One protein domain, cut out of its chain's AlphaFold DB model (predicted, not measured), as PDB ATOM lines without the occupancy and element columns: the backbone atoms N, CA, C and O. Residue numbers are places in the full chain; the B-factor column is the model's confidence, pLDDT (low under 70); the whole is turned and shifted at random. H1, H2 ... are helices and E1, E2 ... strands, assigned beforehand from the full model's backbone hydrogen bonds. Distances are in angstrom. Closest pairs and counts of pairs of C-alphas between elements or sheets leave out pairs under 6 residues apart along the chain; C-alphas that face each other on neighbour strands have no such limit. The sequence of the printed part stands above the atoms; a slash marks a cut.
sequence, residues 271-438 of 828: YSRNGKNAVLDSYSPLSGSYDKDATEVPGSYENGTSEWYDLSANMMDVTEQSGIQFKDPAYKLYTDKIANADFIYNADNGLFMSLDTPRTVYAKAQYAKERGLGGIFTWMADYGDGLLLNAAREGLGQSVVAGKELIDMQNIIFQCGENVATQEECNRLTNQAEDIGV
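What this domain is: This is residues 271 to 438 of the 828 residues of the protein "GH18 domain-containing protein" of Vibrio sp. 10N.222.52.B12 (UniProt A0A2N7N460). A strongly twisted sheet of five strands, E4 E1 E9 E8 E7, is partly covered by the small hairpin E2 and E3, a lopsided sandwich, while a cluster of helices round H2 sits past the other end of the sheet. H1 and the hairpin E5 and E6 lie along one side, and residues 401 to 406 stick out as a loop. The printed part has 168 residues with five named helices and ten named strands, in the order E1 E2 E3 E4 H1 E5 E6 E7 E8 E9 H2 E10 H3 H4 H5. The class is mixed, each sheet is antiparallel, and the whole is compact, with a radius of gyration of the C-alphas of 16.0 A and spans of 47 by 37 by 32 A.

Where its parts are: Find C-alpha 271 at (2.001, 33.222, 88.793), where E1, residues 271 to 275, begins. The same sheet holds E4, 305 to 307, E9, 351 to 355, E8, 341 to 346, 17.0 A long, and E7, 332 to 336. Look next for E2, 279 to 283, E3, 286 to 289, E5, 316 to 319, E6, 323 to 326, and E10, 375 to 379, 13.8 A long. H2, 358 to 370, runs 18.2 A from C-alpha 358 at (8.552, 42.173, 83.282). H1 is 308 to 314, H3 387 to 395, H4 410 to 413, and H5 423 to 431, ending at C-alpha 431, (20.067, 45.131, 82.383).

How they stand to each other: In the sheet, look for N 272 and O 306 between E1 and E4, 2.8 A, N 275 and O 352 between E1 and E9, 2.8 A, N 344 and O 353 between E8 and E9, 2.8 A, and N 334 and O 343 between E7 and E8, 2.8 A, each within hydrogen-bond range. E7 E8 E9 form a meander, each strand the antiparallel neighbour of the one before. The sheet and the hairpin E2 and E3 form a sandwich, two sheets face to face, the parts that face each other 9.9 A centre to centre; N 281 and O 287 of the hairpin are 2.9 A apart, within hydrogen-bond range. In the hairpin E5 and E6, N 317 and O 325 are 2.8 A apart. H1 and H2 only graze the five-stranded sheet; H5 is only just on it, with 5 pairs of C-alphas within 10 A. H2 is the hub: it touches H3, closest C-alphas Tyr 362 and Gly 395, 4.4 A, at a shallow tilt of 31 degrees, the same way. It touches H5, Ala 363 and Thr 430, 5.5 A, at a steep tilt of 50 degrees, and with residues 358 to 362 alone H4, Arg 359 and Ile 413, 4.3 A. E10 pairs with no named strand; its closest C-alpha to H2 is Gly 375, 6.3 A from Ala 368. In H1, H2, H3 and H5 every O i to N i+4 pair is within hydrogen-bond range; H4 is too short for one.

The domain as a whole: The C-alphas farthest apart are those of Asp 293 and Gly 403, 51.1 A. The printed part has no cut; the links E3 to E4 and H3 to H4 are long. Mean pLDDT of the printed part is 92.8, and residues 433 to 438 are under 70.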
ATOM      1  N   TYR A 271       2.778  33.258  87.558       98.38
ATOM      2  CA  TYR A 271       2.001  33.222  88.793       98.38
ATOM      3  C   TYR A 271       2.897  33.599  89.975       98.38
ATOM      4  O   TYR A 271       4.126  33.586  89.869       98.38
ATOM      5  N   SER A 272       2.276  33.921  91.104       98.44
ATOM      6  CA  SER A 272       2.943  34.213  92.368       98.44
ATOM      7  C   SER A 272       2.818  33.068  93.368       98.44
ATOM      8  O   SER A 272       1.905  32.245  93.288       98.44
ATOM      9  N   ARG A 273       3.690  33.063  94.378       98.56
ATOM     10  CA  ARG A 273       3.520  32.275  95.606       98.56
ATOM     11  C   ARG A 273       3.379  33.210  96.796       98.56
ATOM     12  O   ARG A 273       4.211  34.096  97.012       98.56
ATOM     13  N   ASN A 274       2.310  33.007  97.560       98.44
ATOM     14  CA  ASN A 274       1.807  33.987  98.515       98.44
ATOM     15  C   ASN A 274       1.967  33.505  99.961       98.44
ATOM     16  O   ASN A 274       1.924  32.309 100.241       98.44
ATOM     17  N   GLY A 275       2.106  34.448 100.890       98.06
ATOM     18  CA  GLY A 275       2.117  34.218 102.334       98.06
ATOM     19  C   GLY A 275       1.210  35.219 103.045       98.06
ATOM     20  O   GLY A 275       1.139  36.384 102.655       98.06
ATOM     21  N   LYS A 276       0.503  34.771 104.083       96.69
ATOM     22  CA  LYS A 276      -0.398  35.603 104.897       96.69
ATOM     23  C   LYS A 276       0.209  35.863 106.271       96.69
ATOM     24  O   LYS A 276       1.039  35.085 106.736       96.69
ATOM     25  N   ASN A 277      -0.222  36.944 106.923       97.00
ATOM     26  CA  ASN A 277       0.312  37.387 108.215       97.00
ATOM     27  C   ASN A 277       1.844  37.543 108.176       97.00
ATOM     28  O   ASN A 277       2.537  37.279 109.157       97.00
ATOM     29  N   ALA A 278       2.371  37.927 107.013       98.06
ATOM     30  CA  ALA A 278       3.790  38.066 106.779       98.06
ATOM     31  C   ALA A 278       4.335  39.320 107.471       98.06
ATOM     32  O   ALA A 278       3.775  40.416 107.357       98.06
ATOM     33  N   VAL A 279       5.469  39.152 108.145       98.06
ATOM     34  CA  VAL A 279       6.243  40.215 108.789       98.06
ATOM     35  C   VAL A 279       7.650  40.156 108.216       98.06
ATOM     36  O   VAL A 279       8.342  39.152 108.381       98.06
ATOM     37  N   LEU A 280       8.048  41.215 107.511       97.81
ATOM     38  CA  LEU A 280       9.351  41.296 106.856       97.81
ATOM     39  C   LEU A 280      10.365  42.000 107.763       97.81
ATOM     40  O   LEU A 280      10.128  43.124 108.204       97.81
ATOM     41  N   ASP A 281      11.503  41.348 107.995       96.56
ATOM     42  CA  ASP A 281      12.645  41.907 108.731       96.56
ATOM     43  C   ASP A 281      13.568  42.714 107.807       96.56
ATOM     44  O   ASP A 281      14.217  43.672 108.229       96.56
ATOM     45  N   SER A 282      13.633  42.323 106.531       96.38
ATOM     46  CA  SER A 282      14.439  42.974 105.501       96.38
ATOM     47  C   SER A 282      13.814  42.775 104.120       96.38
ATOM     48  O   SER A 282      13.314  41.697 103.800       96.38
ATOM     49  N   TYR A 283      13.875  43.815 103.283       95.69
ATOM     50  CA  TYR A 283      13.458  43.754 101.876       95.69
ATOM     51  C   TYR A 283      14.590  43.306 100.938       95.69
ATOM     52  O   TYR A 283      14.321  42.848  99.832       95.69
ATOM     53  N   SER A 284      15.856  43.476 101.347       94.88
ATOM     54  CA  SER A 284      17.031  43.060 100.571       94.88
ATOM     55  C   SER A 284      18.283  42.935 101.465       94.88
ATOM     56  O   SER A 284      18.740  43.957 101.986       94.88
ATOM     57  N   PRO A 285      18.849  41.722 101.652       95.56
ATOM     58  CA  PRO A 285      18.274  40.442 101.222       95.56
ATOM     59  C   PRO A 285      16.897  40.234 101.862       95.56
ATOM     60  O   PRO A 285      16.678  40.683 102.989       95.56
ATOM     61  N   LEU A 286      15.964  39.612 101.141       97.44
ATOM     62  CA  LEU A 286      14.631  39.324 101.667       97.44
ATOM     63  C   LEU A 286      14.729  38.397 102.889       97.44
ATOM     64  O   LEU A 286      15.358  37.343 102.826       97.44
ATOM     65  N   SER A 287      14.073  38.762 103.990       96.31
ATOM     66  CA  SER A 287      13.897  37.875 105.144       96.31
ATOM     67  C   SER A 287      12.647  38.239 105.936       96.31
ATOM     68  O   SER A 287      12.278  39.412 106.032       96.31
ATOM     69  N   GLY A 288      12.009  37.240 106.538       96.19
ATOM     70  CA  GLY A 288      10.850  37.446 107.397       96.19
ATOM     71  C   GLY A 288      10.100  36.159 107.710       96.19
ATOM     72  O   GLY A 288      10.424  35.080 107.214       96.19
ATOM     73  N   SER A 289       9.053  36.296 108.514       97.94
ATOM     74  CA  SER A 289       8.149  35.206 108.895       97.94
ATOM     75  C   SER A 289       6.782  35.356 108.236       97.94
ATOM     76  O   SER A 289       6.401  36.459 107.848       97.94
ATOM     77  N   TYR A 290       6.018  34.269 108.174       98.06
ATOM     78  CA  TYR A 290       4.611  34.268 107.779       98.06
ATOM     79  C   TYR A 290       3.851  33.174 108.532       98.06
ATOM     80  O   TYR A 290       4.457  32.327 109.188       98.06
ATOM     81  N   ASP A 291       2.525  33.191 108.446       97.00
ATOM     82  CA  ASP A 291       1.692  32.120 108.984       97.00
ATOM     83  C   ASP A 291       1.632  30.952 107.991       97.00
ATOM     84  O   ASP A 291       0.831  30.949 107.052       97.00
ATOM     85  N   LYS A 292       2.528  29.977 108.192       94.75
ATOM     86  CA  LYS A 292       2.650  28.761 107.373       94.75
ATOM     87  C   LYS A 292       1.354  27.954 107.310       94.75
ATOM     88  O   LYS A 292       1.052  27.391 106.258       94.75
ATOM     89  N   ASP A 293       0.603  27.930 108.407       94.06
ATOM     90  CA  ASP A 293      -0.586  27.092 108.588       94.06
ATOM     91  C   ASP A 293      -1.885  27.811 108.181       94.06
ATOM     92  O   ASP A 293      -2.987  27.298 108.392       94.06
ATOM     93  N   ALA A 294      -1.789  29.001 107.578       92.62
ATOM     94  CA  ALA A 294      -2.949  29.741 107.102       92.62
ATOM     95  C   ALA A 294      -3.708  28.964 106.005       92.62
ATOM     96  O   ALA A 294      -3.193  28.696 104.919       92.62
ATOM     97  N   THR A 295      -4.986  28.666 106.257       82.69
ATOM     98  CA  THR A 295      -5.838  27.849 105.370       82.69
ATOM     99  C   THR A 295      -6.647  28.653 104.338       82.69
ATOM    100  O   THR A 295      -7.442  28.075 103.608       82.69
ATOM    101  N   GLU A 296      -6.464  29.977 104.281       89.00
ATOM    102  CA  GLU A 296      -7.131  30.905 103.345       89.00
ATOM    103  C   GLU A 296      -6.166  32.040 102.958       89.00
ATOM    104  O   GLU A 296      -6.306  33.206 103.370       89.00
ATOM    105  N   VAL A 297      -5.117  31.670 102.234       95.44
ATOM    106  CA  VAL A 297      -4.159  32.588 101.622       95.44
ATOM    107  C   VAL A 297      -4.703  32.995 100.249       95.44
ATOM    108  O   VAL A 297      -5.000  32.115  99.440       95.44
ATOM    109  N   PRO A 298      -4.844  34.305  99.965       94.94
ATOM    110  CA  PRO A 298      -5.338  34.788  98.679       94.94
ATOM    111  C   PRO A 298      -4.638  34.134  97.483       94.94
ATOM    112  O   PRO A 298      -3.425  33.920  97.511       94.94
ATOM    113  N   GLY A 299      -5.418  33.831  96.448       95.06
ATOM    114  CA  GLY A 299      -5.001  33.177  95.214       95.06
ATOM    115  C   GLY A 299      -6.144  33.168  94.195       95.06
ATOM    116  O   GLY A 299      -7.262  33.561  94.538       95.06
ATOM    117  N   SER A 300      -5.864  32.755  92.959       94.50
ATOM    118  CA  SER A 300      -6.821  32.786  91.842       94.50
ATOM    119  C   SER A 300      -7.717  31.545  91.836       94.50
ATOM    120  O   SER A 300      -8.915  31.642  92.102       94.50
ATOM    121  N   TYR A 301      -7.134  30.366  91.595       90.00
ATOM    122  CA  TYR A 301      -7.828  29.072  91.675       90.00
ATOM    123  C   TYR A 301      -7.337  28.196  92.828       90.00
ATOM    124  O   TYR A 301      -8.101  27.385  93.351       90.00
ATOM    125  N   GLU A 302      -6.089  28.389  93.254       87.56
ATOM    126  CA  GLU A 302      -5.456  27.631  94.328       87.56
ATOM    127  C   GLU A 302      -5.078  28.530  95.503       87.56
ATOM    128  O   GLU A 302      -4.739  29.706  95.351       87.56
ATOM    129  N   ASN A 303      -5.112  27.951  96.703       91.31
ATOM    130  CA  ASN A 303      -4.732  28.641  97.926       91.31
ATOM    131  C   ASN A 303      -3.263  29.093  97.858       91.31
ATOM    132  O   ASN A 303      -2.360  28.269  97.728       91.31
ATOM    133  N   GLY A 304      -3.023  30.396  98.002       95.81
ATOM    134  CA  GLY A 304      -1.676  30.961  98.026       95.81
ATOM    135  C   GLY A 304      -0.967  31.083  96.674       95.81
ATOM    136  O   GLY A 304       0.244  31.308  96.670       95.81
ATOM    137  N   THR A 305      -1.691  30.977  95.558       96.38
ATOM    138  CA  THR A 305      -1.146  31.156  94.203       96.38
ATOM    139  C   THR A 305      -2.012  32.137  93.421       96.38
ATOM    140  O   THR A 305      -3.194  31.866  93.212       96.38
ATOM    141  N   SER A 306      -1.459  33.269  92.973       97.31
ATOM    142  CA  SER A 306      -2.184  34.219  92.111       97.31
ATOM    143  C   SER A 306      -1.615  34.213  90.699       97.31
ATOM    144  O   SER A 306      -0.415  34.381  90.510       97.31
ATOM    145  N   GLU A 307      -2.473  34.043  89.704       97.44
ATOM    146  CA  GLU A 307      -2.091  34.028  88.291       97.44
ATOM    147  C   GLU A 307      -1.960  35.460  87.755       97.44
ATOM    148  O   GLU A 307      -2.650  36.378  88.210       97.44
ATOM    149  N   TRP A 308      -1.059  35.680  86.792       96.69
ATOM    150  CA  TRP A 308      -0.722  37.028  86.324       96.69
ATOM    151  C   TRP A 308      -1.940  37.814  85.822       96.69
ATOM    152  O   TRP A 308      -2.091  38.983  86.183       96.69
ATOM    153  N   TYR A 309      -2.838  37.187  85.050       94.12
ATOM    154  CA  TYR A 309      -4.047  37.860  84.563       94.12
ATOM    155  C   TYR A 309      -4.963  38.329  85.703       94.12
ATOM    156  O   TYR A 309      -5.671  39.322  85.551       94.12
ATOM    157  N   ASP A 310      -4.996  37.619  86.834       95.06
ATOM    158  CA  ASP A 310      -5.848  37.966  87.972       95.06
ATOM    159  C   ASP A 310      -5.259  39.168  88.713       95.06
ATOM    160  O   ASP A 310      -5.962  40.130  89.034       95.06
ATOM    161  N   LEU A 311      -3.932  39.178  88.873       95.31
ATOM    162  CA  LEU A 311      -3.207  40.332  89.397       95.31
ATOM    163  C   LEU A 311      -3.420  41.567  88.507       95.31
ATOM    164  O   LEU A 311      -3.766  42.630  89.031       95.31
ATOM    165  N   SER A 312      -3.281  41.440  87.182       90.75
ATOM    166  CA  SER A 312      -3.474  42.557  86.244       90.75
ATOM    167  C   SER A 312      -4.943  42.983  86.094       90.75
ATOM    168  O   SER A 312      -5.240  44.150  85.841       90.75
ATOM    169  N   ALA A 313      -5.900  42.080  86.310       91.06
ATOM    170  CA  ALA A 313      -7.319  42.427  86.294       91.06
ATOM    171  C   ALA A 313      -7.774  43.097  87.597       91.06
ATOM    172  O   ALA A 313      -8.553  44.057  87.558       91.06
ATOM    173  N   ASN A 314      -7.300  42.629  88.754       93.12
ATOM    174  CA  ASN A 314      -7.916  42.948  90.045       93.12
ATOM    175  C   ASN A 314      -7.022  43.735  91.009       93.12
ATOM    176  O   ASN A 314      -7.561  44.426  91.874       93.12
ATOM    177  N   MET A 315      -5.694  43.699  90.857       95.56
ATOM    178  CA  MET A 315      -4.776  44.276  91.848       95.56
ATOM    179  C   MET A 315      -3.898  45.411  91.314       95.56
ATOM    180  O   MET A 315      -3.632  46.368  92.046       95.56
ATOM    181  N   MET A 316      -3.477  45.343  90.053       95.12
ATOM    182  CA  MET A 316      -2.589  46.331  89.438       95.12
ATOM    183  C   MET A 316      -3.040  46.706  88.030       95.12
ATOM    184  O   MET A 316      -3.557  45.868  87.308       95.12
ATOM    185  N   ASP A 317      -2.815  47.954  87.634       93.81
ATOM    186  CA  ASP A 317      -2.887  48.399  86.245       93.81
ATOM    187  C   ASP A 317      -1.455  48.539  85.710       93.81
ATOM    188  O   ASP A 317      -0.602  49.148  86.360       93.81
ATOM    189  N   VAL A 318      -1.179  47.978  84.529       94.38
ATOM    190  CA  VAL A 318       0.144  48.054  83.888       94.38
ATOM    191  C   VAL A 318       0.030  48.850  82.593       94.38
ATOM    192  O   VAL A 318      -0.690  48.451  81.678       94.38
ATOM    193  N   THR A 319       0.718  49.991  82.512       93.69
ATOM    194  CA  THR A 319       0.681  50.874  81.331       93.69
ATOM    195  C   THR A 319       2.078  51.304  80.892       93.69
ATOM    196  O   THR A 319       3.003  51.363  81.700       93.69
ATOM    197  N   GLU A 320       2.221  51.684  79.621       93.69
ATOM    198  CA  GLU A 320       3.470  52.234  79.068       93.69
ATOM    199  C   GLU A 320       3.934  53.503  79.800       93.69
ATOM    200  O   GLU A 320       5.124  53.806  79.835       93.69
ATOM    201  N   GLN A 321       3.007  54.295  80.350       92.50
ATOM    202  CA  GLN A 321       3.335  55.586  80.961       92.50
ATOM    203  C   GLN A 321       3.749  55.451  82.427       92.50
ATOM    204  O   GLN A 321       4.617  56.195  82.881       92.50
ATOM    205  N   SER A 322       3.110  54.548  83.175       89.56
ATOM    206  CA  SER A 322       3.263  54.454  84.634       89.56
ATOM    207  C   SER A 322       3.884  53.149  85.122       89.56
ATOM    208  O   SER A 322       4.046  52.993  86.334       89.56
ATOM    209  N   GLY A 323       4.161  52.205  84.219       93.88
ATOM    210  CA  GLY A 323       4.475  50.832  84.592       93.88
ATOM    211  C   GLY A 323       3.329  50.204  85.393       93.88
ATOM    212  O   GLY A 323       2.158  50.532  85.181       93.88
ATOM    213  N   ILE A 324       3.684  49.328  86.327       95.25
ATOM    214  CA  ILE A 324       2.834  48.707  87.344       95.25
ATOM    215  C   ILE A 324       2.398  49.757  88.373       95.25
ATOM    216  O   ILE A 324       3.230  50.362  89.055       95.25
ATOM    217  N   GLN A 325       1.089  49.931  88.525       96.00
ATOM    218  CA  GLN A 325       0.460  50.743  89.567       96.00
ATOM    219  C   GLN A 325      -0.595  49.914  90.298       96.00
ATOM    220  O   GLN A 325      -1.458  49.317  89.663       96.00
ATOM    221  N   PHE A 326      -0.557  49.881  91.628       97.50
ATOM    222  CA  PHE A 326      -1.555  49.145  92.407       97.50
ATOM    223  C   PHE A 326      -2.858  49.932  92.535       97.50
ATOM    224  O   PHE A 326      -2.849  51.141  92.776       97.50
ATOM    225  N   LYS A 327      -3.988  49.226  92.419       96.88
ATOM    226  CA  LYS A 327      -5.332  49.803  92.597       96.88
ATOM    227  C   LYS A 327      -5.575  50.226  94.045       96.88
ATOM    228  O   LYS A 327      -6.246  51.226  94.293       96.88
ATOM    229  N   ASP A 328      -5.002  49.478  94.983       96.75
ATOM    230  CA  ASP A 328      -4.920  49.836  96.396       96.75
ATOM    231  C   ASP A 328      -3.470  50.244  96.734       96.75
ATOM    232  O   ASP A 328      -2.569  49.407  96.647       96.75
ATOM    233  N   PRO A 329      -3.223  51.510  97.128       95.31
ATOM    234  CA  PRO A 329      -1.879  52.024  97.395       95.31
ATOM    235  C   PRO A 329      -1.201  51.414  98.634       95.31
ATOM    236  O   PRO A 329      -0.021  51.691  98.866       95.31
ATOM    237  N   ALA A 330      -1.921  50.625  99.445       97.44
ATOM    238  CA  ALA A 330      -1.329  49.852 100.536       97.44
ATOM    239  C   ALA A 330      -0.468  48.681 100.026       97.44
ATOM    240  O   ALA A 330       0.438  48.230 100.729       97.44
ATOM    241  N   TYR A 331      -0.706  48.211  98.796       98.00
ATOM    242  CA  TYR A 331       0.189  47.273  98.123       98.00
ATOM    243  C   TYR A 331       1.357  48.017  97.489       98.00
ATOM    244  O   TYR A 331       1.194  49.044  96.827       98.00
ATOM    245  N   LYS A 332       2.552  47.467  97.688       98.00
ATOM    246  CA  LYS A 332       3.805  48.024  97.191       98.00
ATOM    247  C   LYS A 332       4.602  46.935  96.490       98.00
ATOM    248  O   LYS A 332       4.607  45.788  96.934       98.00
ATOM    249  N   LEU A 333       5.303  47.320  95.429       98.50
ATOM    250  CA  LEU A 333       6.319  46.492  94.794       98.50
ATOM    251  C   LEU A 333       7.648  46.763  95.498       98.50
ATOM    252  O   LEU A 333       8.011  47.923  95.702       98.50
ATOM    253  N   TYR A 334       8.379  45.706  95.818       98.69
ATOM    254  CA  TYR A 334       9.722  45.757  96.379       98.69
ATOM    255  C   TYR A 334      10.671  44.930  95.512       98.69
ATOM    256  O   TYR A 334      10.269  43.931  94.920       98.69
ATOM    257  N   THR A 335      11.936  45.341  95.461       98.56
ATOM    258  CA  THR A 335      13.004  44.628  94.750       98.56
ATOM    259  C   THR A 335      14.064  44.180  95.741       98.56
ATOM    260  O   THR A 335      14.691  45.000  96.422       98.56
ATOM    261  N   ASP A 336      14.313  42.878  95.788       97.88
ATOM    262  CA  ASP A 336      15.502  42.341  96.427       97.88
ATOM    263  C   ASP A 336      16.689  42.439  95.463       97.88
ATOM    264  O   ASP A 336      16.795  41.719  94.468       97.88
ATOM    265  N   LYS A 337      17.602  43.348  95.795       93.94
ATOM    266  CA  LYS A 337      18.783  43.694  95.006       93.94
ATOM    267  C   LYS A 337      19.829  42.584  94.967       93.94
ATOM    268  O   LYS A 337      20.608  42.552  94.021       93.94
ATOM    269  N   ILE A 338      19.858  41.706  95.973       90.31
ATOM    270  CA  ILE A 338      20.809  40.587  96.035       90.31
ATOM    271  C   ILE A 338      20.261  39.404  95.238       90.31
ATOM    272  O   ILE A 338      20.973  38.850  94.412       90.31
ATOM    273  N   ALA A 339      18.981  39.063  95.423       94.69
ATOM    274  CA  ALA A 339      18.332  37.969  94.691       94.69
ATOM    275  C   ALA A 339      18.020  38.306  93.217       94.69
ATOM    276  O   ALA A 339      17.679  37.420  92.429       94.69
ATOM    277  N   ASN A 340      18.091  39.595  92.867       95.81
ATOM    278  CA  ASN A 340      17.570  40.180  91.634       95.81
ATOM    279  C   ASN A 340      16.127  39.727  91.342       95.81
ATOM    280  O   ASN A 340      15.802  39.281  90.242       95.81
ATOM    281  N   ALA A 341      15.266  39.835  92.352       98.38
ATOM    282  CA  ALA A 341      13.883  39.367  92.327       98.38
ATOM    283  C   ALA A 341      12.937  40.429  92.896       98.38
ATOM    284  O   ALA A 341      13.356  41.272  93.692       98.38
ATOM    285  N   ASP A 342      11.672  40.379  92.492       98.75
ATOM    286  CA  ASP A 342      10.641  41.302  92.957       98.75
ATOM    287  C   ASP A 342       9.581  40.569  93.786       98.75
ATOM    288  O   ASP A 342       9.377  39.359  93.669       98.75
ATOM    289  N   PHE A 343       8.898  41.319  94.645       98.81
ATOM    290  CA  PHE A 343       7.753  40.829  95.403       98.81
ATOM    291  C   PHE A 343       6.781  41.964  95.713       98.81
ATOM    292  O   PHE A 343       7.151  43.139  95.762       98.81
ATOM    293  N   ILE A 344       5.527  41.600  95.947       98.69
ATOM    294  CA  ILE A 344       4.474  42.518  96.369       98.69
ATOM    295  C   ILE A 344       4.236  42.299  97.855       98.69
ATOM    296  O   ILE A 344       4.137  41.161  98.318       98.69
ATOM    297  N   TYR A 345       4.143  43.387  98.614       98.62
ATOM    298  CA  TYR A 345       3.855  43.315 100.040       98.62
ATOM    299  C   TYR A 345       2.911  44.429 100.478       98.62
ATOM    300  O   TYR A 345       3.057  45.586 100.076       98.62
ATOM    301  N   ASN A 346       1.949  44.062 101.322       98.00
ATOM    302  CA  ASN A 346       1.067  44.981 102.027       98.00
ATOM    303  C   ASN A 346       1.265  44.785 103.534       98.00
ATOM    304  O   ASN A 346       0.905  43.751 104.098       98.00
ATOM    305  N   ALA A 347       1.861  45.785 104.185       96.69
ATOM    306  CA  ALA A 347       2.194  45.728 105.608       96.69
ATOM    307  C   ALA A 347       0.962  45.809 106.526       96.69
ATOM    308  O   ALA A 347       1.028  45.353 107.666       96.69
ATOM    309  N   ASP A 348      -0.157  46.361 106.041       96.62
ATOM    310  CA  ASP A 348      -1.373  46.538 106.839       96.62
ATOM    311  C   ASP A 348      -2.124  45.215 107.032       96.62
ATOM    312  O   ASP A 348      -2.704  44.975 108.093       96.62
ATOM    313  N   ASN A 349      -2.113  44.345 106.016       95.69
ATOM    314  CA  ASN A 349      -2.780  43.038 106.063       95.69
ATOM    315  C   ASN A 349      -1.815  41.838 106.070       95.69
ATOM    316  O   ASN A 349      -2.261  40.697 106.206       95.69
ATOM    317  N   GLY A 350      -0.510  42.082 105.936       97.44
ATOM    318  CA  GLY A 350       0.525  41.054 105.938       97.44
ATOM    319  C   GLY A 350       0.462  40.107 104.737       97.44
ATOM    320  O   GLY A 350       0.894  38.962 104.867       97.44
ATOM    321  N   LEU A 351      -0.100  40.517 103.595       98.19
ATOM    322  CA  LEU A 351      -0.048  39.716 102.369       98.19
ATOM    323  C   LEU A 351       1.292  39.939 101.662       98.19
ATOM    324  O   LEU A 351       1.608  41.054 101.243       98.19
ATOM    325  N   PHE A 352       2.059  38.863 101.521       98.75
ATOM    326  CA  PHE A 352       3.287  38.783 100.736       98.75
ATOM    327  C   PHE A 352       3.036  37.952  99.478       98.75
ATOM    328  O   PHE A 352       2.373  36.920  99.558       98.75
ATOM    329  N   MET A 353       3.580  38.370  98.336       98.69
ATOM    330  CA  MET A 353       3.494  37.644  97.066       98.69
ATOM    331  C   MET A 353       4.844  37.717  96.355       98.69
ATOM    332  O   MET A 353       5.240  38.785  95.889       98.69
ATOM    333  N   SER A 354       5.560  36.596  96.268       98.81
ATOM    334  CA  SER A 354       6.746  36.490  95.412       98.81
ATOM    335  C   SER A 354       6.302  36.152  93.994       98.81
ATOM    336  O   SER A 354       5.463  35.270  93.834       98.81
ATOM    337  N   LEU A 355       6.837  36.847  92.989       98.69
ATOM    338  CA  LEU A 355       6.440  36.701  91.589       98.69
ATOM    339  C   LEU A 355       7.574  37.095  90.638       98.69
ATOM    340  O   LEU A 355       8.479  37.844  91.008       98.69
ATOM    341  N   ASP A 356       7.479  36.652  89.390       98.69
ATOM    342  CA  ASP A 356       8.200  37.283  88.288       98.69
ATOM    343  C   ASP A 356       7.447  38.538  87.798       98.69
ATOM    344  O   ASP A 356       6.217  38.580  87.733       98.69
ATOM    345  N   THR A 357       8.200  39.568  87.421       98.44
ATOM    346  CA  THR A 357       7.720  40.811  86.797       98.44
ATOM    347  C   THR A 357       8.350  40.957  85.407       98.44
ATOM    348  O   THR A 357       9.340  40.287  85.100       98.44
ATOM    349  N   PRO A 358       7.865  41.867  84.539       98.19
ATOM    350  CA  PRO A 358       8.552  42.173  83.282       98.19
ATOM    351  C   PRO A 358      10.043  42.501  83.480       98.19
ATOM    352  O   PRO A 358      10.876  42.086  82.679       98.19
ATOM    353  N   ARG A 359      10.400  43.159  84.591       98.25
ATOM    354  CA  ARG A 359      11.789  43.434  84.967       98.25
ATOM    355  C   ARG A 359      12.603  42.156  85.195       98.25
ATOM    356  O   ARG A 359      13.677  42.005  84.610       98.25
ATOM    357  N   THR A 360      12.123  41.237  86.038       98.44
ATOM    358  CA  THR A 360      12.869  40.005  86.368       98.44
ATOM    359  C   THR A 360      12.919  39.037  85.192       98.44
ATOM    360  O   THR A 360      13.955  38.415  84.965       98.44
ATOM    361  N   VAL A 361      11.852  38.949  84.391       98.62
ATOM    362  CA  VAL A 361      11.821  38.106  83.187       98.62
ATOM    363  C   VAL A 361      12.794  38.621  82.126       98.62
ATOM    364  O   VAL A 361      13.524  37.824  81.532       98.62
ATOM    365  N   TYR A 362      12.872  39.942  81.927       98.38
ATOM    366  CA  TYR A 362      13.895  40.550  81.073       98.38
ATOM    367  C   TYR A 362      15.307  40.199  81.558       98.38
ATOM    368  O   TYR A 362      16.144  39.769  80.763       98.38
ATOM    369  N   ALA A 363      15.557  40.310  82.867       97.12
ATOM    370  CA  ALA A 363      16.844  39.959  83.460       97.12
ATOM    371  C   ALA A 363      17.177  38.467  83.250       97.12
ATOM    372  O   ALA A 363      18.258  38.140  82.771       97.12
ATOM    373  N   LYS A 364      16.248  37.538  83.511       98.06
ATOM    374  CA  LYS A 364      16.449  36.100  83.237       98.06
ATOM    375  C   LYS A 364      16.763  35.821  81.766       98.06
ATOM    376  O   LYS A 364      17.601  34.975  81.465       98.06
ATOM    377  N   ALA A 365      16.117  36.537  80.851       97.81
ATOM    378  CA  ALA A 365      16.378  36.421  79.421       97.81
ATOM    379  C   ALA A 365      17.772  36.945  79.025       97.81
ATOM    380  O   ALA A 365      18.448  36.298  78.223       97.81
ATOM    381  N   GLN A 366      18.230  38.058  79.609       95.50
ATOM    382  CA  GLN A 366      19.614  38.526  79.439       95.50
ATOM    383  C   GLN A 366      20.609  37.506  79.999       95.50
ATOM    384  O   GLN A 366      21.519  37.101  79.283       95.50
ATOM    385  N   TYR A 367      20.362  36.987  81.204       95.06
ATOM    386  CA  TYR A 367      21.196  35.950  81.815       95.06
ATOM    387  C   TYR A 367      21.318  34.722  80.906       95.06
ATOM    388  O   TYR A 367      22.419  34.241  80.642       95.06
ATOM    389  N   ALA A 368      20.192  34.245  80.364       96.38
ATOM    390  CA  ALA A 368      20.178  33.126  79.432       96.38
ATOM    391  C   ALA A 368      21.039  33.401  78.191       96.38
ATOM    392  O   ALA A 368      21.833  32.556  77.779       96.38
ATOM    393  N   LYS A 369      20.926  34.602  77.617       93.06
ATOM    394  CA  LYS A 369      21.709  35.021  76.454       93.06
ATOM    395  C   LYS A 369      23.205  35.133  76.764       93.06
ATOM    396  O   LYS A 369      24.019  34.664  75.971       93.06
ATOM    397  N   GLU A 370      23.569  35.743  77.886       90.38
ATOM    398  CA  GLU A 370      24.963  35.980  78.285       90.38
ATOM    399  C   GLU A 370      25.690  34.691  78.672       90.38
ATOM    400  O   GLU A 370      26.863  34.516  78.337       90.38
ATOM    401  N   ARG A 371      24.986  33.757  79.322       90.19
ATOM    402  CA  ARG A 371      25.526  32.444  79.710       90.19
ATOM    403  C   ARG A 371      25.479  31.415  78.578       90.19
ATOM    404  O   ARG A 371      25.951  30.298  78.764       90.19
ATOM    405  N   GLY A 372      24.941  31.773  77.408       94.12
ATOM    406  CA  GLY A 372      24.837  30.871  76.259       94.12
ATOM    407  C   GLY A 372      23.862  29.712  76.478       94.12
ATOM    408  O   GLY A 372      24.089  28.622  75.956       94.12
ATOM    409  N   LEU A 373      22.802  29.938  77.263       98.06
ATOM    410  CA  LEU A 373      21.761  28.945  77.510       98.06
ATOM    411  C   LEU A 373      20.937  28.670  76.243       98.06
ATOM    412  O   LEU A 373      20.823  29.524  75.359       98.06
ATOM    413  N   GLY A 374      20.313  27.494  76.173       96.88
ATOM    414  CA  GLY A 374      19.464  27.088  75.044       96.88
ATOM    415  C   GLY A 374      18.210  27.946  74.874       96.88
ATOM    416  O   GLY A 374      17.735  28.157  73.752       96.88
ATOM    417  N   GLY A 375      17.690  28.498  75.975       96.19
ATOM    418  CA  GLY A 375      16.558  29.413  75.934       96.19
ATOM    419  C   GLY A 375      15.926  29.704  77.290       96.19
ATOM    420  O   GLY A 375      16.510  29.480  78.348       96.19
ATOM    421  N   ILE A 376      14.700  30.216  77.229       97.50
ATOM    422  CA  ILE A 376      13.842  30.537  78.371       97.50
ATOM    423  C   ILE A 376      12.430  30.005  78.098       97.50
ATOM    424  O   ILE A 376      11.978  30.028  76.949       97.50
ATOM    425  N   PHE A 377      11.732  29.531  79.130       97.94
ATOM    426  CA  PHE A 377      10.349  29.054  79.034       97.94
ATOM    427  C   PHE A 377       9.477  29.619  80.163       97.94
ATOM    428  O   PHE A 377       9.991  30.071  81.183       97.94
ATOM    429  N   THR A 378       8.159  29.621  79.952       97.94
ATOM    430  CA  THR A 378       7.169  30.140  80.907       97.94
ATOM    431  C   THR A 378       6.343  29.021  81.515       97.94
ATOM    432  O   THR A 378       5.911  28.123  80.788       97.94
ATOM    433  N   TRP A 379       6.083  29.110  82.816       97.25
ATOM    434  CA  TRP A 379       5.129  28.264  83.526       97.25
ATOM    435  C   TRP A 379       4.017  29.132  84.157       97.25
ATOM    436  O   TRP A 379       4.280  29.878  85.095       97.25
ATOM    437  N   MET A 380       2.784  29.142  83.642       93.81
ATOM    438  CA  MET A 380       2.429  28.714  82.283       93.81
ATOM    439  C   MET A 380       1.766  29.823  81.464       93.81
ATOM    440  O   MET A 380       1.304  30.835  81.986       93.81
ATOM    441  N   ALA A 381       1.833  29.678  80.140       92.62
ATOM    442  CA  ALA A 381       1.628  30.777  79.197       92.62
ATOM    443  C   ALA A 381       0.206  31.358  79.210       92.62
ATOM    444  O   ALA A 381       0.040  32.551  78.963       92.62
ATOM    445  N   ASP A 382      -0.804  30.537  79.486       91.25
ATOM    446  CA  ASP A 382      -2.216  30.924  79.536       91.25
ATOM    447  C   ASP A 382      -2.580  31.773  80.762       91.25
ATOM    448  O   ASP A 382      -3.620  32.427  80.751       91.25
ATOM    449  N   TYR A 383      -1.692  31.868  81.759       93.75
ATOM    450  CA  TYR A 383      -1.838  32.819  82.866       93.75
ATOM    451  C   TYR A 383      -1.449  34.250  82.476       93.75
ATOM    452  O   TYR A 383      -1.775  35.200  83.190       93.75
ATOM    453  N   GLY A 384      -0.723  34.417  81.366       88.69
ATOM    454  CA  GLY A 384      -0.174  35.696  80.928       88.69
ATOM    455  C   GLY A 384      -1.073  36.467  79.958       88.69
ATOM    456  O   GLY A 384      -1.846  35.906  79.189       88.69
ATOM    457  N   ASP A 385      -0.887  37.785  79.926       90.62
ATOM    458  CA  ASP A 385      -1.501  38.717  78.964       90.62
ATOM    459  C   ASP A 385      -0.536  39.139  77.831       90.62
ATOM    460  O   ASP A 385      -0.883  39.937  76.960       90.62
ATOM    461  N   GLY A 386       0.684  38.588  77.833       93.31
ATOM    462  CA  GLY A 386       1.750  38.865  76.867       93.31
ATOM    463  C   GLY A 386       2.874  39.771  77.383       93.31
ATOM    464  O   GLY A 386       3.949  39.770  76.782       93.31
ATOM    465  N   LEU A 387       2.701  40.478  78.507       95.31
ATOM    466  CA  LEU A 387       3.723  41.404  79.027       95.31
ATOM    467  C   LEU A 387       5.027  40.693  79.417       95.31
ATOM    468  O   LEU A 387       6.112  41.109  79.007       95.31
ATOM    469  N   LEU A 388       4.928  39.582  80.154       97.25
ATOM    470  CA  LEU A 388       6.096  38.776  80.534       97.25
ATOM    471  C   LEU A 388       6.784  38.161  79.301       97.25
ATOM    472  O   LEU A 388       8.011  38.135  79.214       97.25
ATOM    473  N   LEU A 389       6.007  37.737  78.298       96.81
ATOM    474  CA  LEU A 389       6.544  37.211  77.040       96.81
ATOM    475  C   LEU A 389       7.305  38.285  76.248       96.81
ATOM    476  O   LEU A 389       8.374  37.997  75.704       96.81
ATOM    477  N   ASN A 390       6.779  39.511  76.188       96.25
ATOM    478  CA  ASN A 390       7.460  40.635  75.544       96.25
ATOM    479  C   ASN A 390       8.784  40.942  76.251       96.25
ATOM    480  O   ASN A 390       9.817  41.031  75.589       96.25
ATOM    481  N   ALA A 391       8.784  40.987  77.587       97.19
ATOM    482  CA  ALA A 391      10.003  41.176  78.368       97.19
ATOM    483  C   ALA A 391      11.057  40.089  78.098       97.19
ATOM    484  O   ALA A 391      12.227  40.407  77.883       97.19
ATOM    485  N   ALA A 392      10.649  38.817  78.022       98.06
ATOM    486  CA  ALA A 392      11.551  37.724  77.660       98.06
ATOM    487  C   ALA A 392      12.145  37.909  76.250       98.06
ATOM    488  O   ALA A 392      13.343  37.721  76.038       98.06
ATOM    489  N   ARG A 393      11.320  38.300  75.266       96.50
ATOM    490  CA  ARG A 393      11.760  38.555  73.881       96.50
ATOM    491  C   ARG A 393      12.769  39.701  73.812       96.50
ATOM    492  O   ARG A 393      13.808  39.545  73.168       96.50
ATOM    493  N   GLU A 394      12.484  40.818  74.471       95.06
ATOM    494  CA  GLU A 394      13.369  41.986  74.496       95.06
ATOM    495  C   GLU A 394      14.678  41.702  75.240       95.06
ATOM    496  O   GLU A 394      15.742  42.089  74.756       95.06
ATOM    497  N   GLY A 395      14.635  40.949  76.345       94.50
ATOM    498  CA  GLY A 395      15.834  40.511  77.073       94.50
ATOM    499  C   GLY A 395      16.724  39.577  76.247       94.50
ATOM    500  O   GLY A 395      17.947  39.680  76.271       94.50
ATOM    501  N   LEU A 396      16.137  38.740  75.385       95.12
ATOM    502  CA  LEU A 396      16.895  37.962  74.393       95.12
ATOM    503  C   LEU A 396      17.445  38.824  73.237       95.12
ATOM    504  O   LEU A 396      18.149  38.322  72.356       95.12
ATOM    505  N   GLY A 397      17.156  40.127  73.215       92.12
ATOM    506  CA  GLY A 397      17.566  41.066  72.171       92.12
ATOM    507  C   GLY A 397      16.753  40.960  70.882       92.12
ATOM    508  O   GLY A 397      17.259  41.323  69.820       92.12
ATOM    509  N   GLN A 398      15.524  40.437  70.942       91.88
ATOM    510  CA  GLN A 398      14.627  40.430  69.787       91.88
ATOM    511  C   GLN A 398      14.054  41.830  69.565       91.88
ATOM    512  O   GLN A 398      13.620  42.494  70.501       91.88
ATOM    513  N   SER A 399      14.027  42.269  68.311       86.69
ATOM    514  CA  SER A 399      13.384  43.526  67.935       86.69
ATOM    515  C   SER A 399      11.904  43.315  67.642       86.69
ATOM    516  O   SER A 399      11.520  42.316  67.025       86.69
ATOM    517  N   VAL A 400      11.079  44.289  68.029       87.31
ATOM    518  CA  VAL A 400       9.670  44.325  67.631       87.31
ATOM    519  C   VAL A 400       9.576  44.397  66.105       87.31
ATOM    520  O   VAL A 400      10.375  45.056  65.434       87.31
ATOM    521  N   VAL A 401       8.610  43.680  65.533       87.81
ATOM    522  CA  VAL A 401       8.355  43.730  64.092       87.81
ATOM    523  C   VAL A 401       7.720  45.075  63.763       87.81
ATOM    524  O   VAL A 401       6.616  45.354  64.226       87.81
ATOM    525  N   ALA A 402       8.399  45.868  62.933       87.69
ATOM    526  CA  ALA A 402       7.948  47.203  62.548       87.69
ATOM    527  C   ALA A 402       6.487  47.210  62.055       87.69
ATOM    528  O   ALA A 402       6.130  46.461  61.137       87.69
ATOM    529  N   GLY A 403       5.657  48.075  62.643       88.19
ATOM    530  CA  GLY A 403       4.230  48.216  62.328       88.19
ATOM    531  C   GLY A 403       3.310  47.199  63.018       88.19
ATOM    532  O   GLY A 403       2.132  47.115  62.660       88.19
ATOM    533  N   LYS A 404       3.834  46.403  63.959       89.12
ATOM    534  CA  LYS A 404       3.074  45.464  64.809       89.12
ATOM    535  C   LYS A 404       3.259  45.736  66.307       89.12
ATOM    536  O   LYS A 404       2.968  44.865  67.125       89.12
ATOM    537  N   GLU A 405       3.763  46.910  66.663       89.56
ATOM    538  CA  GLU A 405       3.901  47.366  68.040       89.56
ATOM    539  C   GLU A 405       2.507  47.465  68.688       89.56
ATOM    540  O   GLU A 405       1.606  48.101  68.138       89.56
ATOM    541  N   LEU A 406       2.317  46.809  69.838       91.94
ATOM    542  CA  LEU A 406       1.074  46.883  70.621       91.94
ATOM    543  C   LEU A 406       1.251  47.658  71.922       91.94
ATOM    544  O   LEU A 406       0.307  48.308  72.363       91.94
ATOM    545  N   ILE A 407       2.435  47.551  72.530       93.06
ATOM    546  CA  ILE A 407       2.780  48.210  73.780       93.06
ATOM    547  C   ILE A 407       4.288  48.508  73.830       93.06
ATOM    548  O   ILE A 407       5.088  47.653  73.444       93.06
ATOM    549  N   ASP A 408       4.673  49.701  74.283       93.06
ATOM    550  CA  ASP A 408       6.057  50.056  74.623       93.06
ATOM    551  C   ASP A 408       6.411  49.548  76.031       93.06
ATOM    552  O   ASP A 408       5.887  50.012  77.048       93.06
ATOM    553  N   MET A 409       7.325  48.580  76.087       94.88
ATOM    554  CA  MET A 409       7.724  47.925  77.327       94.88
ATOM    555  C   MET A 409       8.770  48.702  78.129       94.88
ATOM    556  O   MET A 409       9.061  48.299  79.254       94.88
ATOM    557  N   GLN A 410       9.329  49.807  77.619       90.75
ATOM    558  CA  GLN A 410      10.472  50.483  78.242       90.75
ATOM    559  C   GLN A 410      10.216  50.836  79.719       90.75
ATOM    560  O   GLN A 410      10.972  50.427  80.596       90.75
ATOM    561  N   ASN A 411       9.130  51.538  80.043       90.81
ATOM    562  CA  ASN A 411       8.854  51.901  81.444       90.81
ATOM    563  C   ASN A 411       8.294  50.738  82.278       90.81
ATOM    564  O   ASN A 411       8.226  50.846  83.497       90.81
ATOM    565  N   ILE A 412       7.887  49.642  81.633       96.38
ATOM    566  CA  ILE A 412       7.351  48.445  82.291       96.38
ATOM    567  C   ILE A 412       8.505  47.524  82.723       96.38
ATOM    568  O   ILE A 412       8.512  47.013  83.840       96.38
ATOM    569  N   ILE A 413       9.501  47.332  81.854       97.06
ATOM    570  CA  ILE A 413      10.707  46.534  82.118       97.06
ATOM    571  C   ILE A 413      11.640  47.268  83.083       97.06
ATOM    572  O   ILE A 413      12.221  46.652  83.971       97.06
ATOM    573  N   PHE A 414      11.792  48.585  82.941       95.25
ATOM    574  CA  PHE A 414      12.719  49.383  83.750       95.25
ATOM    575  C   PHE A 414      12.065  49.984  85.002       95.25
ATOM    576  O   PHE A 414      12.385  51.104  85.402       95.25
ATOM    577  N   GLN A 415      11.171  49.230  85.643       95.75
ATOM    578  CA  GLN A 415      10.552  49.597  86.914       95.75
ATOM    579  C   GLN A 415      10.983  48.643  88.024       95.75
ATOM    580  O   GLN A 415      10.769  47.439  87.929       95.75
ATOM    581  N   CYS A 416      11.526  49.199  89.104       96.62
ATOM    582  CA  CYS A 416      11.872  48.468  90.319       96.62
ATOM    583  C   CYS A 416      10.917  48.824  91.459       96.62
ATOM    584  O   CYS A 416      10.145  49.785  91.378       96.62
ATOM    585  N   GLY A 417      10.991  48.049  92.536       96.50
ATOM    586  CA  GLY A 417      10.269  48.318  93.765       96.50
ATOM    587  C   GLY A 417      10.728  49.588  94.480       96.50
ATOM    588  O   GLY A 417      11.826  50.103  94.260       96.50
ATOM    589  N   GLU A 418       9.883  50.090  95.376       95.00
ATOM    590  CA  GLU A 418      10.056  51.410  95.997       95.00
ATOM    591  C   GLU A 418      11.277  51.536  96.919       95.00
ATOM    592  O   GLU A 418      11.697  52.642  97.256       95.00
ATOM    593  N   ASN A 419      11.870  50.409  97.321       95.31
ATOM    594  CA  ASN A 419      13.098  50.356  98.111       95.31
ATOM    595  C   ASN A 419      14.385  50.535  97.274       95.31
ATOM    596  O   ASN A 419      15.482  50.505  97.839       95.31
ATOM    597  N   VAL A 420      14.273  50.722  95.953       95.25
ATOM    598  CA  VAL A 420      15.381  51.086  95.053       95.25
ATOM    599  C   VAL A 420      15.376  52.600  94.843       95.25
ATOM    600  O   VAL A 420      14.387  53.174  94.395       95.25
ATOM    601  N   ALA A 421      16.477  53.270  95.193       87.62
ATOM    602  CA  ALA A 421      16.471  54.723  95.379       87.62
ATOM    603  C   ALA A 421      16.565  55.525  94.072       87.62
ATOM    604  O   ALA A 421      16.141  56.684  94.031       87.62
ATOM    605  N   THR A 422      17.159  54.955  93.018       88.31
ATOM    606  CA  THR A 422      17.420  55.669  91.761       88.31
ATOM    607  C   THR A 422      17.077  54.828  90.534       88.31
ATOM    608  O   THR A 422      17.216  53.605  90.526       88.31
ATOM    609  N   GLN A 423      16.684  55.506  89.452       87.62
ATOM    610  CA  GLN A 423      16.458  54.861  88.155       87.62
ATOM    611  C   GLN A 423      17.741  54.229  87.597       87.62
ATOM    612  O   GLN A 423      17.680  53.229  86.894       87.62
ATOM    613  N   GLU A 424      18.908  54.787  87.918       84.31
ATOM    614  CA  GLU A 424      20.206  54.232  87.521       84.31
ATOM    615  C   GLU A 424      20.476  52.882  88.199       84.31
ATOM    616  O   GLU A 424      20.845  51.924  87.521       84.31
ATOM    617  N   GLU A 425      20.205  52.765  89.507       85.88
ATOM    618  CA  GLU A 425      20.298  51.490  90.230       85.88
ATOM    619  C   GLU A 425      19.311  50.469  89.652       85.88
ATOM    620  O   GLU A 425      19.683  49.315  89.438       85.88
ATOM    621  N   CYS A 426      18.090  50.901  89.321       91.56
ATOM    622  CA  CYS A 426      17.118  50.028  88.676       91.56
ATOM    623  C   CYS A 426      17.593  49.546  87.298       91.56
ATOM    624  O   CYS A 426      17.607  48.347  87.032       91.56
ATOM    625  N   ASN A 427      18.071  50.456  86.447       86.75
ATOM    626  CA  ASN A 427      18.603  50.114  85.130       86.75
ATOM    627  C   ASN A 427      19.779  49.130  85.225       86.75
ATOM    628  O   ASN A 427      19.894  48.253  84.368       86.75
ATOM    629  N   ARG A 428      20.625  49.249  86.256       84.12
ATOM    630  CA  ARG A 428      21.725  48.312  86.530       84.12
ATOM    631  C   ARG A 428      21.202  46.913  86.876       84.12
ATOM    632  O   ARG A 428      21.631  45.937  86.268       84.12
ATOM    633  N   LEU A 429      20.236  46.819  87.797       88.81
ATOM    634  CA  LEU A 429      19.612  45.549  88.203       88.81
ATOM    635  C   LEU A 429      18.872  44.861  87.043       88.81
ATOM    636  O   LEU A 429      18.975  43.644  86.881       88.81
ATOM    637  N   THR A 430      18.144  45.635  86.233       91.81
ATOM    638  CA  THR A 430      17.361  45.138  85.092       91.81
ATOM    639  C   THR A 430      18.240  44.667  83.941       91.81
ATOM    640  O   THR A 430      18.037  43.571  83.431       91.81
ATOM    641  N   ASN A 431      19.221  45.477  83.526       84.62
ATOM    642  CA  ASN A 431      20.067  45.131  82.383       84.62
ATOM    643  C   ASN A 431      21.101  44.059  82.697       84.62
ATOM    644  O   ASN A 431      21.766  43.607  81.775       84.62
ATOM    645  N   GLN A 432      21.332  43.760  83.978       73.69
ATOM    646  CA  GLN A 432      22.543  43.050  84.403       73.69
ATOM    647  C   GLN A 432      23.824  43.777  83.937       73.69
ATOM    648  O   GLN A 432      24.920  43.221  83.952       73.69
ATOM    649  N   ALA A 433      23.685  45.049  83.528       48.94
ATOM    650  CA  ALA A 433      24.753  45.883  83.013       48.94
ATOM    651  C   ALA A 433      25.630  46.272  84.197       48.94
ATOM    652  O   ALA A 433      25.283  47.167  84.957       48.94
ATOM    653  N   GLU A 434      26.747  45.560  84.306       42.66
ATOM    654  CA  GLU A 434      27.712  45.529  85.408       42.66
ATOM    655  C   GLU A 434      27.372  44.522  86.516       42.66
ATOM    656  O   GLU A 434      26.634  44.808  87.457       42.66
ATOM    657  N   ASP A 435      28.027  43.360  86.404       41.38
ATOM    658  CA  ASP A 435      28.244  42.365  87.455       41.38
ATOM    659  C   ASP A 435      26.982  41.928  88.201       41.38
ATOM    660  O   ASP A 435      26.721  42.316  89.345       41.38
ATOM    661  N   ILE A 436      26.333  40.911  87.648       42.28
ATOM    662  CA  ILE A 436      26.042  39.765  88.503       42.28
ATOM    663  C   ILE A 436      27.403  39.166  88.898       42.28
ATOM    664  O   ILE A 436      27.976  38.345  88.191       42.28
ATOM    665  N   GLY A 437      27.971  39.687  89.990       45.66
ATOM    666  CA  GLY A 437      28.989  38.986  90.768       45.66
ATOM    667  C   GLY A 437      30.466  39.364  90.604       45.66
ATOM    668  O   GLY A 437      31.266  38.451  90.482       45.66
ATOM    669  N   VAL A 438      30.883  40.636  90.742       45.53
ATOM    670  CA  VAL A 438      32.214  40.953  91.327       45.53
ATOM    671  C   VAL A 438      32.195  42.256  92.146       45.53
ATOM    672  O   VAL A 438      32.836  43.257  91.820       45.53
TER     673      VAL A 438